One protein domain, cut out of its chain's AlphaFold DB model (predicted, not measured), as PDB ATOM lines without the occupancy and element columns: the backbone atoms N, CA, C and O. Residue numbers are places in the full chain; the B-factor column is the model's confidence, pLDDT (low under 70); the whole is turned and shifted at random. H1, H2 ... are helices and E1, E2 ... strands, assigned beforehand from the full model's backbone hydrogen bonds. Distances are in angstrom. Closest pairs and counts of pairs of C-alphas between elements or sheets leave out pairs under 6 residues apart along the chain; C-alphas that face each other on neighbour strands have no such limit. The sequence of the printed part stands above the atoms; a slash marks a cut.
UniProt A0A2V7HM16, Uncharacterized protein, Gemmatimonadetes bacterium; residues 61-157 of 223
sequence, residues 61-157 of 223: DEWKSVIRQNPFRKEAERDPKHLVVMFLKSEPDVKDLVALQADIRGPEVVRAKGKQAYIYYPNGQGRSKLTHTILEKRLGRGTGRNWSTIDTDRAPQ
ATOM      1  N   ASP A  61     103.264 150.169  94.532       75.12
ATOM      2  CA  ASP A  61     104.440 150.462  95.359       75.12
ATOM      3  C   ASP A  61     105.599 149.487  95.125       75.12
ATOM      4  O   ASP A  61     106.753 149.930  95.136       75.12
ATOM      5  N   GLU A  62     105.328 148.219  94.783       78.31
ATOM      6  CA  GLU A  62     106.323 147.352  94.135       78.31
ATOM      7  C   GLU A  62     106.770 147.947  92.794       78.31
ATOM      8  O   GLU A  62     107.969 147.971  92.523       78.31
ATOM      9  N   TRP A  63     105.840 148.481  91.991       80.12
ATOM     10  CA  TRP A  63     106.119 149.082  90.683       80.12
ATOM     11  C   TRP A  63     107.072 150.278  90.783       80.12
ATOM     12  O   TRP A  63     108.157 150.272  90.198       80.12
ATOM     13  N   LYS A  64     106.740 151.258  91.634       80.06
ATOM     14  CA  LYS A  64     107.642 152.372  91.978       80.06
ATOM     15  C   LYS A  64     108.963 151.864  92.566       80.06
ATOM     16  O   LYS A  64     109.996 152.505  92.390       80.06
ATOM     17  N   SER A  65     108.961 150.727  93.272       84.00
ATOM     18  CA  SER A  65     110.196 150.101  93.752       84.00
ATOM     19  C   SER A  65     111.072 149.618  92.604       84.00
ATOM     20  O   SER A  65     112.256 149.924  92.630       84.00
ATOM     21  N   VAL A  66     110.517 148.959  91.582       86.56
ATOM     22  CA  VAL A  66     111.270 148.545  90.381       86.56
ATOM     23  C   VAL A  66     111.943 149.753  89.725       86.56
ATOM     24  O   VAL A  66     113.142 149.731  89.450       86.56
ATOM     25  N   ILE A  67     111.197 150.852  89.571       86.38
ATOM     26  CA  ILE A  67     111.712 152.097  88.987       86.38
ATOM     27  C   ILE A  67     112.878 152.652  89.825       86.38
ATOM     28  O   ILE A  67     113.986 152.832  89.317       86.38
ATOM     29  N   ARG A  68     112.679 152.838  91.139       87.56
ATOM     30  CA  ARG A  68     113.721 153.346  92.056       87.56
ATOM     31  C   ARG A  68     114.945 152.429  92.158       87.56
ATOM     32  O   ARG A  68     116.048 152.923  92.409       87.56
ATOM     33  N   GLN A  69     114.760 151.114  92.049       88.38
ATOM     34  CA  GLN A  69     115.791 150.110  92.327       88.38
ATOM     35  C   GLN A  69     116.608 149.680  91.104       88.38
ATOM     36  O   GLN A  69     117.588 148.956  91.290       88.38
ATOM     37  N   ASN A  70     116.270 150.157  89.902       90.12
ATOM     38  CA  ASN A  70     117.044 149.912  88.689       90.12
ATOM     39  C   ASN A  70     118.539 150.269  88.881       90.12
ATOM     40  O   ASN A  70     118.857 151.432  89.156       90.12
ATOM     41  N   PRO A  71     119.466 149.301  88.727       91.75
ATOM     42  CA  PRO A  71     120.902 149.538  88.851       91.75
ATOM     43  C   PRO A  71     121.534 150.145  87.585       91.75
ATOM     44  O   PRO A  71     122.690 150.554  87.632       91.75
ATOM     45  N   PHE A  72     120.794 150.211  86.474       92.06
ATOM     46  CA  PHE A  72     121.231 150.688  85.159       92.06
ATOM     47  C   PHE A  72     120.608 152.050  84.810       92.06
ATOM     48  O   PHE A  72     119.954 152.208  83.779       92.06
ATOM     49  N   ARG A  73     120.728 153.038  85.709       89.75
ATOM     50  CA  ARG A  73     120.081 154.357  85.533       89.75
ATOM     51  C   ARG A  73     120.624 155.127  84.326       89.75
ATOM     52  O   ARG A  73     119.848 155.637  83.530       89.75
ATOM     53  N   LYS A  74     121.945 155.125  84.126       89.31
ATOM     54  CA  LYS A  74     122.592 155.814  82.994       89.31
ATOM     55  C   LYS A  74     122.225 155.179  81.653       89.31
ATOM     56  O   LYS A  74     122.099 155.862  80.643       89.31
ATOM     57  N   GLU A  75     122.066 153.860  81.633       90.31
ATOM     58  CA  GLU A  75     121.677 153.094  80.453       90.31
ATOM     59  C   GLU A  75     120.177 153.244  80.162       90.31
ATOM     60  O   GLU A  75     119.800 153.319  78.996       90.31
ATOM     61  N   ALA A  76     119.339 153.359  81.199       87.31
ATOM     62  CA  ALA A  76     117.929 153.732  81.085       87.31
ATOM     63  C   ALA A  76     117.747 155.139  80.492       87.31
ATOM     64  O   ALA A  76     117.016 155.292  79.520       87.31
ATOM     65  N   GLU A  77     118.454 156.140  81.021       87.06
ATOM     66  CA  GLU A  77     118.424 157.525  80.529       87.06
ATOM     67  C   GLU A  77     118.907 157.629  79.067       87.06
ATOM     68  O   GLU A  77     118.325 158.351  78.257       87.06
ATOM     69  N   ARG A  78     119.972 156.895  78.712       88.31
ATOM     70  CA  ARG A  78     120.620 156.964  77.391       88.31
ATOM     71  C   ARG A  78     119.952 156.102  76.316       88.31
ATOM     72  O   ARG A  78     119.961 156.471  75.144       88.31
ATOM     73  N   ASP A  79     119.493 154.907  76.675       84.88
ATOM     74  CA  ASP A  79     119.220 153.812  75.735       84.88
ATOM     75  C   ASP A  79     118.126 152.842  76.256       84.88
ATOM     76  O   ASP A  79     118.326 151.621  76.295       84.88
ATOM     77  N   PRO A  80     116.936 153.352  76.648       85.38
ATOM     78  CA  PRO A  80     115.913 152.576  77.362       85.38
ATOM     79  C   PRO A  80     115.384 151.389  76.545       85.38
ATOM     80  O   PRO A  80     115.014 150.355  77.095       85.38
ATOM     81  N   LYS A  81     115.422 151.496  75.211       85.81
ATOM     82  CA  LYS A  81     115.055 150.436  74.259       85.81
ATOM     83  C   LYS A  81     115.900 149.161  74.379       85.81
ATOM     84  O   LYS A  81     115.471 148.118  73.890       85.81
ATOM     85  N   HIS A  82     117.082 149.230  74.988       90.00
ATOM     86  CA  HIS A  82     118.004 148.103  75.146       90.00
ATOM     87  C   HIS A  82     118.101 147.589  76.590       90.00
ATOM     88  O   HIS A  82     118.759 146.575  76.831       90.00
ATOM     89  N   LEU A  83     117.424 148.238  77.540       91.38
ATOM     90  CA  LEU A  83     117.236 147.727  78.893       91.38
ATOM     91  C   LEU A  83     115.917 146.942  78.969       91.38
ATOM     92  O   LEU A  83     114.880 147.365  78.457       91.38
ATOM     93  N   VAL A  84     115.956 145.775  79.607       90.19
ATOM     94  CA  VAL A  84     114.805 144.890  79.817       90.19
ATOM     95  C   VAL A  84     114.711 144.551  81.298       90.19
ATOM     96  O   VAL A  84     115.720 144.225  81.920       90.19
ATOM     97  N   VAL A  85     113.505 144.575  81.863       90.38
ATOM     98  CA  VAL A  85     113.235 144.027  83.199       90.38
ATOM     99  C   VAL A  85     112.438 142.747  83.043       90.38
ATOM    100  O   VAL A  85     111.353 142.740  82.463       90.38
ATOM    101  N   MET A  86     112.985 141.657  83.563       89.31
ATOM    102  CA  MET A  86     112.299 140.391  83.737       89.31
ATOM    103  C   MET A  86     111.693 140.345  85.137       89.31
ATOM    104  O   MET A  86     112.404 140.346  86.142       89.31
ATOM    105  N   PHE A  87     110.369 140.317  85.200       87.69
ATOM    106  CA  PHE A  87     109.628 140.192  86.449       87.69
ATOM    107  C   PHE A  87     109.469 138.709  86.753       87.69
ATOM    108  O   PHE A  87     109.020 137.957  85.892       87.69
ATOM    109  N   LEU A  88     109.873 138.297  87.951       88.69
ATOM    110  CA  LEU A  88     110.009 136.892  88.335       88.69
ATOM    111  C   LEU A  88     108.900 136.489  89.318       88.69
ATOM    112  O   LEU A  88     108.411 137.319  90.090       88.69
ATOM    113  N   LYS A  89     108.496 135.216  89.318       85.00
ATOM    114  CA  LYS A  89     107.550 134.672  90.313       85.00
ATOM    115  C   LYS A  89     108.103 134.756  91.743       85.00
ATOM    116  O   LYS A  89     107.423 135.210  92.666       85.00
ATOM    117  N   SER A  90     109.360 134.357  91.907       87.69
ATOM    118  CA  SER A  90     110.139 134.404  93.146       87.69
ATOM    119  C   SER A  90     111.329 135.362  93.007       87.69
ATOM    120  O   SER A  90     111.573 135.922  91.942       87.69
ATOM    121  N   GLU A  91     112.071 135.570  94.090       91.56
ATOM    122  CA  GLU A  91     113.445 136.080  94.001       91.56
ATOM    123  C   GLU A  91     114.354 134.938  93.485       91.56
ATOM    124  O   GLU A  91     114.104 133.781  93.847       91.56
ATOM    125  N   PRO A  92     115.331 135.196  92.591       92.06
ATOM    126  CA  PRO A  92     116.243 134.164  92.096       92.06
ATOM    127  C   PRO A  92     117.335 133.849  93.129       92.06
ATOM    128  O   PRO A  92     117.737 134.731  93.888       92.06
ATOM    129  N   ASP A  93     117.867 132.619  93.135       93.50
ATOM    130  CA  ASP A  93     119.031 132.295  93.973       93.50
ATOM    131  C   ASP A  93     120.246 133.118  93.507       93.50
ATOM    132  O   ASP A  93     120.560 133.205  92.315       93.50
ATOM    133  N   VAL A  94     120.954 133.717  94.466       92.44
ATOM    134  CA  VAL A  94     122.192 134.473  94.239       92.44
ATOM    135  C   VAL A  94     123.245 133.606  93.533       92.44
ATOM    136  O   VAL A  94     123.987 134.113  92.693       92.44
ATOM    137  N   LYS A  95     123.287 132.298  93.811       94.25
ATOM    138  CA  LYS A  95     124.183 131.336  93.154       94.25
ATOM    139  C   LYS A  95     123.875 131.192  91.669       94.25
ATOM    140  O   LYS A  95     124.802 131.247  90.866       94.25
ATOM    141  N   ASP A  96     122.605 131.046  91.293       93.38
ATOM    142  CA  ASP A  96     122.215 130.928  89.885       93.38
ATOM    143  C   ASP A  96     122.330 132.258  89.134       93.38
ATOM    144  O   ASP A  96     122.686 132.260  87.956       93.38
ATOM    145  N   LEU A  97     122.124 133.395  89.812       93.25
ATOM    146  CA  LEU A  97     122.436 134.717  89.264       93.25
ATOM    147  C   LEU A  97     123.936 134.865  88.962       93.25
ATOM    148  O   LEU A  97     124.295 135.310  87.873       93.25
ATOM    149  N   VAL A  98     124.810 134.478  89.898       94.38
ATOM    150  CA  VAL A  98     126.271 134.530  89.715       94.38
ATOM    151  C   VAL A  98     126.730 133.530  88.651       94.38
ATOM    152  O   VAL A  98     127.550 133.880  87.805       94.38
ATOM    153  N   ALA A  99     126.163 132.320  88.617       93.31
ATOM    154  CA  ALA A  99     126.434 131.339  87.567       93.31
ATOM    155  C   ALA A  99     125.992 131.847  86.185       93.31
ATOM    156  O   ALA A  99     126.748 131.739  85.224       93.31
ATOM    157  N   LEU A 100     124.812 132.470  86.084       93.25
ATOM    158  CA  LEU A 100     124.349 133.122  84.859       93.25
ATOM    159  C   LEU A 100     125.303 134.242  84.422       93.25
ATOM    160  O   LEU A 100     125.669 134.295  83.253       93.25
ATOM    161  N   GLN A 101     125.721 135.119  85.338       94.00
ATOM    162  CA  GLN A 101     126.683 136.189  85.045       94.00
ATOM    163  C   GLN A 101     128.024 135.622  84.549       94.00
ATOM    164  O   GLN A 101     128.573 136.126  83.571       94.00
ATOM    165  N   ALA A 102     128.513 134.543  85.166       93.00
ATOM    166  CA  ALA A 102     129.725 133.834  84.759       93.00
ATOM    167  C   ALA A 102     129.574 133.040  83.443       93.00
ATOM    168  O   ALA A 102     130.584 132.713  82.815       93.00
ATOM    169  N   ASP A 103     128.350 132.757  82.987       91.69
ATOM    170  CA  ASP A 103     128.042 132.119  81.698       91.69
ATOM    171  C   ASP A 103     127.918 133.118  80.529       91.69
ATOM    172  O   ASP A 103     127.984 132.705  79.368       91.69
ATOM    173  N   ILE A 104     127.778 134.428  80.782       91.69
ATOM    174  CA  ILE A 104     127.678 135.434  79.710       91.69
ATOM    175  C   ILE A 104     128.989 135.494  78.903       91.69
ATOM    176  O   ILE A 104     130.094 135.505  79.445       91.69
ATOM    177  N   ARG A 105     128.867 135.510  77.569       88.94
ATOM    178  CA  ARG A 105     129.993 135.585  76.610       88.94
ATOM    179  C   ARG A 105     129.909 136.783  75.657       88.94
ATOM    180  O   ARG A 105     130.794 136.950  74.823       88.94
ATOM    181  N   GLY A 106     128.835 137.566  75.733       90.12
ATOM    182  CA  GLY A 106     128.658 138.812  74.989       90.12
ATOM    183  C   GLY A 106     128.742 140.034  75.911       90.12
ATOM    184  O   GLY A 106     129.183 139.910  77.053       90.12
ATOM    185  N   PRO A 107     128.348 141.226  75.429       92.69
ATOM    186  CA  PRO A 107     128.403 142.468  76.199       92.69
ATOM    187  C   PRO A 107     127.186 142.668  77.125       92.69
ATOM    188  O   PRO A 107     127.013 143.753  77.676       92.69
ATOM    189  N   GLU A 108     126.293 141.684  77.242       93.38
ATOM    190  CA  GLU A 108     125.105 141.773  78.090       93.38
ATOM    191  C   GLU A 108     125.465 141.877  79.575       93.38
ATOM    192  O   GLU A 108     126.411 141.251  80.048       93.38
ATOM    193  N   VAL A 109     124.668 142.625  80.340       94.69
ATOM    194  CA  VAL A 109     124.859 142.739  81.792       94.69
ATOM    195  C   VAL A 109     123.547 142.440  82.504       94.69
ATOM    196  O   VAL A 109     122.552 143.134  82.300       94.69
ATOM    197  N   VAL A 110     123.556 141.418  83.362       95.12
ATOM    198  CA  VAL A 110     122.414 141.016  84.198       95.12
ATOM    199  C   VAL A 110     122.670 141.415  85.647       95.12
ATOM    200  O   VAL A 110     123.740 141.140  86.191       95.12
ATOM    201  N   ARG A 111     121.681 142.021  86.304       94.81
ATOM    202  CA  ARG A 111     121.657 142.276  87.755       94.81
ATOM    203  C   ARG A 111     120.247 142.000  88.271       94.81
ATOM    204  O   ARG A 111     119.300 142.462  87.651       94.81
ATOM    205  N   ALA A 112     120.081 141.296  89.387       93.94
ATOM    206  CA  ALA A 112     118.766 141.077  90.000       93.94
ATOM    207  C   ALA A 112     118.663 141.727  91.381       93.94
ATOM    208  O   ALA A 112     119.682 142.022  92.010       93.94
ATOM    209  N   LYS A 113     117.426 141.986  91.818       90.75
ATOM    210  CA  LYS A 113     117.109 142.514  93.148       90.75
ATOM    211  C   LYS A 113     115.641 142.241  93.473       90.75
ATOM    212  O   LYS A 113     114.762 142.734  92.763       90.75
ATOM    213  N   GLY A 114     115.353 141.467  94.522       89.94
ATOM    214  CA  GLY A 114     113.989 141.013  94.773       89.94
ATOM    215  C   GLY A 114     113.449 140.187  93.602       89.94
ATOM    216  O   GLY A 114     114.180 139.549  92.844       89.94
ATOM    217  N   LYS A 115     112.136 140.277  93.380       89.44
ATOM    218  CA  LYS A 115     111.428 139.593  92.284       89.44
ATOM    219  C   LYS A 115     111.581 140.270  90.904       89.44
ATOM    220  O   LYS A 115     110.622 140.283  90.119       89.44
ATOM    221  N   GLN A 116     112.731 140.891  90.624       90.31
ATOM    222  CA  GLN A 116     113.083 141.456  89.314       90.31
ATOM    223  C   GLN A 116     114.541 141.162  88.943       90.31
ATOM    224  O   GLN A 116     115.445 141.305  89.769       90.31
ATOM    225  N   ALA A 117     114.777 140.869  87.666       93.62
ATOM    226  CA  ALA A 117     116.090 140.935  87.040       93.62
ATOM    227  C   ALA A 117     116.110 142.012  85.951       93.62
ATOM    228  O   ALA A 117     115.181 142.129  85.161       93.62
ATOM    229  N   TYR A 118     117.183 142.787  85.906       94.25
ATOM    230  CA  TYR A 118     117.441 143.856  84.953       94.25
ATOM    231  C   TYR A 118     118.538 143.359  84.006       94.25
ATOM    232  O   TYR A 118     119.589 142.903  84.464       94.25
ATOM    233  N   ILE A 119     118.289 143.414  82.700       94.62
ATOM    234  CA  ILE A 119     119.188 142.932  81.650       94.62
ATOM    235  C   ILE A 119     119.418 144.067  80.656       94.62
ATOM    236  O   ILE A 119     118.495 144.462  79.941       94.62
ATOM    237  N   TYR A 120     120.643 144.589  80.598       94.81
ATOM    238  CA  TYR A 120     121.051 145.513  79.541       94.81
ATOM    239  C   TYR A 120     121.658 144.730  78.372       94.81
ATOM    240  O   TYR A 120     122.537 143.889  78.569       94.81
ATOM    241  N   TYR A 121     121.192 145.023  77.160       93.06
ATOM    242  CA  TYR A 121     121.636 144.418  75.907       93.06
ATOM    243  C   TYR A 121     122.278 145.491  75.002       93.06
ATOM    244  O   TYR A 121     121.595 145.990  74.108       93.06
ATOM    245  N   PRO A 122     123.573 145.852  75.152       90.75
ATOM    246  CA  PRO A 122     124.179 146.965  74.400       90.75
ATOM    247  C   PRO A 122     124.062 146.843  72.873       90.75
ATOM    248  O   PRO A 122     123.911 147.836  72.168       90.75
ATOM    249  N   ASN A 123     124.084 145.608  72.359       89.88
ATOM    250  CA  ASN A 123     123.934 145.305  70.934       89.88
ATOM    251  C   ASN A 123     122.474 145.028  70.511       89.88
ATOM    252  O   ASN A 123     122.239 144.654  69.359       89.88
ATOM    253  N   GLY A 124     121.499 145.226  71.397       86.19
ATOM    254  CA  GLY A 124     120.082 144.933  71.182       86.19
ATOM    255  C   GLY A 124     119.729 143.452  71.367       86.19
ATOM    256  O   GLY A 124     120.448 142.555  70.925       86.19
ATOM    257  N   GLN A 125     118.583 143.195  72.005       83.12
ATOM    258  CA  GLN A 125     118.152 141.858  72.438       83.12
ATOM    259  C   GLN A 125     118.140 140.811  71.309       83.12
ATOM    260  O   GLN A 125     118.600 139.692  71.511       83.12
ATOM    261  N   GLY A 126     117.686 141.176  70.104       84.00
ATOM    262  CA  GLY A 126     117.583 140.258  68.960       84.00
ATOM    263  C   GLY A 126     118.915 139.749  68.388       84.00
ATOM    264  O   GLY A 126     118.902 138.840  67.566       84.00
ATOM    265  N   ARG A 127     120.062 140.305  68.810       82.94
ATOM    266  CA  ARG A 127     121.408 139.810  68.454       82.94
ATOM    267  C   ARG A 127     122.094 139.058  69.601       82.94
ATOM    268  O   ARG A 127     123.241 138.639  69.458       82.94
ATOM    269  N   SER A 128     121.417 138.910  70.738       87.94
ATOM    270  CA  SER A 128     121.984 138.312  71.941       87.94
ATOM    271  C   SER A 128     121.872 136.789  71.954       87.94
ATOM    272  O   SER A 128     120.881 136.217  71.504       87.94
ATOM    273  N   LYS A 129     122.860 136.128  72.568       87.56
ATOM    274  CA  LYS A 129     122.765 134.707  72.948       87.56
ATOM    275  C   LYS A 129     122.048 134.500  74.292       87.56
ATOM    276  O   LYS A 129     121.718 133.368  74.625       87.56
ATOM    277  N   LEU A 130     121.783 135.568  75.050       88.25
ATOM    278  CA  LEU A 130     121.067 135.539  76.325       88.25
ATOM    279  C   LEU A 130     119.547 135.538  76.086       88.25
ATOM    280  O   LEU A 130     118.862 136.561  76.200       88.25
ATOM    281  N   THR A 131     119.032 134.370  75.694       86.25
ATOM    282  CA  THR A 131     117.613 134.157  75.383       86.25
ATOM    283  C   THR A 131     116.745 134.101  76.641       86.25
ATOM    284  O   THR A 131     117.209 133.770  77.734       86.25
ATOM    285  N   HIS A 132     115.444 134.367  76.481       82.81
ATOM    286  CA  HIS A 132     114.459 134.256  77.566       82.81
ATOM    287  C   HIS A 132     114.425 132.849  78.190       82.81
ATOM    288  O   HIS A 132     114.372 132.741  79.406       82.81
ATOM    289  N   THR A 133     114.608 131.780  77.405       83.88
ATOM    290  CA  THR A 133     114.705 130.399  77.917       83.88
ATOM    291  C   THR A 133     115.920 130.171  78.829       83.88
ATOM    292  O   THR A 133     115.824 129.431  79.805       83.88
ATOM    293  N   ILE A 134     117.065 130.806  78.543       88.25
ATOM    294  CA  ILE A 134     118.251 130.745  79.417       88.25
ATOM    295  C   ILE A 134     117.993 131.530  80.707       88.25
ATOM    296  O   ILE A 134     118.329 131.053  81.792       88.25
ATOM    297  N   LEU A 135     117.352 132.698  80.595       88.19
ATOM    298  CA  LEU A 135     116.950 133.502  81.746       88.19
ATOM    299  C   LEU A 135     115.949 132.755  82.642       88.19
ATOM    300  O   LEU A 135     116.178 132.694  83.841       88.19
ATOM    301  N   GLU A 136     114.907 132.116  82.096       86.56
ATOM    302  CA  GLU A 136     113.953 131.320  82.891       86.56
ATOM    303  C   GLU A 136     114.609 130.106  83.555       86.56
ATOM    304  O   GLU A 136     114.320 129.806  84.713       86.56
ATOM    305  N   LYS A 137     115.530 129.425  82.858       87.81
ATOM    306  CA  LYS A 137     116.247 128.263  83.405       87.81
ATOM    307  C   LYS A 137     117.165 128.622  84.583       87.81
ATOM    308  O   LYS A 137     117.419 127.757  85.414       87.81
ATOM    309  N   ARG A 138     117.679 129.858  84.645       90.44
ATOM    310  CA  ARG A 138     118.584 130.331  85.712       90.44
ATOM    311  C   ARG A 138     117.875 131.145  86.797       90.44
ATOM    312  O   ARG A 138     118.163 130.977  87.969       90.44
ATOM    313  N   LEU A 139     116.960 132.034  86.424       89.31
ATOM    314  CA  LEU A 139     116.332 133.002  87.334       89.31
ATOM    315  C   LEU A 139     114.911 132.600  87.760       89.31
ATOM    316  O   LEU A 139     114.296 133.284  88.578       89.31
ATOM    317  N   GLY A 140     114.386 131.501  87.218       88.38
ATOM    318  CA  GLY A 140     113.016 131.053  87.434       88.38
ATOM    319  C   GLY A 140     112.005 131.708  86.486       88.38
ATOM    320  O   GLY A 140     112.327 132.578  85.675       88.38
ATOM    321  N   ARG A 141     110.751 131.254  86.587       85.56
ATOM    322  CA  ARG A 141     109.650 131.665  85.700       85.56
ATOM    323  C   ARG A 141     109.411 133.171  85.783       85.56
ATOM    324  O   ARG A 141     109.262 133.721  86.881       85.56
ATOM    325  N   GLY A 142     109.357 133.829  84.628       85.38
ATOM    326  CA  GLY A 142     109.251 135.279  84.579       85.38
ATOM    327  C   GLY A 142     109.149 135.860  83.180       85.38
ATOM    328  O   GLY A 142     109.368 135.190  82.179       85.38
ATOM    329  N   THR A 143     108.828 137.147  83.105       82.00
ATOM    330  CA  THR A 143     108.398 137.789  81.858       82.00
ATOM    331  C   THR A 143     109.153 139.095  81.628       82.00
ATOM    332  O   THR A 143     109.204 139.967  82.497       82.00
ATOM    333  N   GLY A 144     109.793 139.215  80.464       83.38
ATOM    334  CA  GLY A 144     110.588 140.387  80.091       83.38
ATOM    335  C   GLY A 144     109.728 141.523  79.539       83.38
ATOM    336  O   GLY A 144     108.882 141.293  78.673       83.38
ATOM    337  N   ARG A 145     109.960 142.758  79.985       81.19
ATOM    338  CA  ARG A 145     109.445 143.981  79.348       81.19
ATOM    339  C   ARG A 145     110.559 144.980  79.106       81.19
ATOM    340  O   ARG A 145     111.510 145.066  79.877       81.19
ATOM    341  N   ASN A 146     110.424 145.731  78.020       83.94
ATOM    342  CA  ASN A 146     111.343 146.802  77.674       83.94
ATOM    343  C   ASN A 146     111.245 147.935  78.705       83.94
ATOM    344  O   ASN A 146     110.141 148.274  79.130       83.94
ATOM    345  N   TRP A 147     112.368 148.551  79.074       85.06
ATOM    346  CA  TRP A 147     112.366 149.670  80.015       85.06
ATOM    347  C   TRP A 147     111.565 150.870  79.488       85.06
ATOM    348  O   TRP A 147     110.883 151.531  80.263       85.06
ATOM    349  N   SER A 148     111.495 151.061  78.166       77.75
ATOM    350  CA  SER A 148     110.631 152.069  77.518       77.75
ATOM    351  C   SER A 148     109.117 151.860  77.743       77.75
ATOM    352  O   SER A 148     108.318 152.684  77.314       77.75
ATOM    353  N   THR A 149     108.705 150.744  78.356       70.94
ATOM    354  CA  THR A 149     107.317 150.442  78.775       70.94
ATOM    355  C   THR A 149     107.129 150.560  80.298       70.94
ATOM    356  O   THR A 149     106.024 150.387  80.798       70.94
ATOM    357  N   ILE A 150     108.209 150.815  81.039       71.56
ATOM    358  CA  ILE A 150     108.266 150.857  82.509       71.56
ATOM    359  C   ILE A 150     108.549 152.284  82.988       71.56
ATOM    360  O   ILE A 150     107.965 152.739  83.974       71.56
ATOM    361  N   ASP A 151     109.436 152.982  82.278       67.25
ATOM    362  CA  ASP A 151     109.845 154.343  82.587       67.25
ATOM    363  C   ASP A 151     108.698 155.325  82.338       67.25
ATOM    364  O   ASP A 151     108.278 155.579  81.205       67.25
ATOM    365  N   THR A 152     108.128 155.814  83.434       53.59
ATOM    366  CA  THR A 152     106.801 156.442  83.476       53.59
ATOM    367  C   THR A 152     106.867 157.968  83.590       53.59
ATOM    368  O   THR A 152     105.845 158.625  83.725       53.59
ATOM    369  N   ASP A 153     108.029 158.574  83.344       44.78
ATOM    370  CA  ASP A 153     108.116 160.009  83.013       44.78
ATOM    371  C   ASP A 153     107.526 160.328  81.614       44.78
ATOM    372  O   ASP A 153     107.478 161.482  81.185       44.78
ATOM    373  N   ARG A 154     107.044 159.306  80.883       41.56
ATOM    374  CA  ARG A 154     106.319 159.425  79.600       41.56
ATOM    375  C   ARG A 154     104.980 158.674  79.533       41.56
ATOM    376  O   ARG A 154     104.362 158.645  78.471       41.56
ATOM    377  N   ALA A 155     104.514 158.077  80.630       35.00
ATOM    378  CA  ALA A 155     103.226 157.380  80.706       35.00
ATOM    379  C   ALA A 155     102.639 157.505  82.128       35.00
ATOM    380  O   ALA A 155     103.413 157.622  83.070       35.00
ATOM    381  N   PRO A 156     101.309 157.504  82.335       34.38
ATOM    382  CA  PRO A 156     100.731 157.713  83.667       34.38
ATOM    383  C   PRO A 156     101.282 156.740  84.725       34.38
ATOM    384  O   PRO A 156     101.467 155.563  84.426       34.38
ATOM    385  N   GLN A 157     101.490 157.199  85.970       35.66
ATOM    386  CA  GLN A 157     101.937 156.364  87.110       35.66
ATOM    387  C   GLN A 157     100.809 155.480  87.684       35.66
ATOM    388  O   GLN A 157     100.571 155.375  88.892       35.66
TER     389      GLN A 157
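Overview. This is residues 61 to 157 of the 223 residues of an uncharacterized protein of Gemmatimonadetes bacterium (UniProt A0A2V7HM16). Look first for one antiparallel sheet of four strands, with two helices, H3 and H4, packed over one face. Two more helices, H1 and H2, lie well away from H3 and H4 and only graze the sheet. The printed part has 97 residues, with four named helices and four named strands in the order H1 H2 E1 H3 E2 E3 H4 E4; the sheet runs E2 E3 E1 E4, and the class is mixed, helices and strands. The whole is compact, with a radius of gyration of the C-alphas of 12.7 A and spans of 36 by 28 by 19 A.

Arrangement. Begin at the inner strands, E3, residues 116 to 120, and E1, residues 83 to 88, where N 86 and O 117 are 2.8 A apart, within hydrogen-bond range. Beside E3 you find the edge strand E2, residues 109 to 113; N 111 and O 118 are 2.9 A apart, and E2 and E3 form a hairpin. Beside E1 is the other edge strand, E4, residues 142 to 146, with N 145 and O 85 2.8 A apart. From edge to edge the strands' lines turn by 60 degrees. H3, residues 94 to 103, is over E2 at a height over the sheet of 9.5 A, on a local plane fitted to just 6 C-alphas, and runs along the strands, at 4 degrees to E2 on the local plane; their closest C-alphas, of Gln 101 and Val 110, are 6.5 A apart. On the same face, H4, residues 132 to 139, is only just over E1, with 3 of its 8 C-alphas on it, at a height over the sheet of 9.0 A; it runs slantwise to the strands, at 56 degrees to E1 on the local plane. H3 and H4 touch at a steep tilt of 42 degrees, opposite ways; their closest C-alphas, of Asp 96 and Arg 138, are 5.6 A apart. E1, H3, E2 and E3, H4, E4 are split strand-helix-strand units, each with another strand between its two strands, and both crossovers are right-handed. H1, residues 61 to 69, only grazes the sheet with residues 66 to 69, and H2, residues 73 to 78, only grazes it with residues 73 to 76. In H1, H2, H3 and H4 every O i to N i+4 pair is within hydrogen-bond range.

Along the chain. Find C-alpha 61 at (104.440, 150.462, 95.359), where H1 begins; it spans 11.8 A, and H2 spans 8.6 A. E1 starts at C-alpha 83, (117.236, 147.727, 78.893), and runs 16.1 A. H3 covers 14.0 A, E2 13.8 A, E3 13.2 A and H4 10.0 A. E4 runs 13.6 A and ends at C-alpha 146, (111.343, 146.802, 77.674).

Size, cuts and confidence. Look to Ala 102 and Pro 156 for the two C-alphas farthest apart, 37.6 A. The printed part has no cut, and the link from E3 to H4, with 11 residues, is long. Mean pLDDT of the printed part is 85.1, and residues 151 to 157 are under 70.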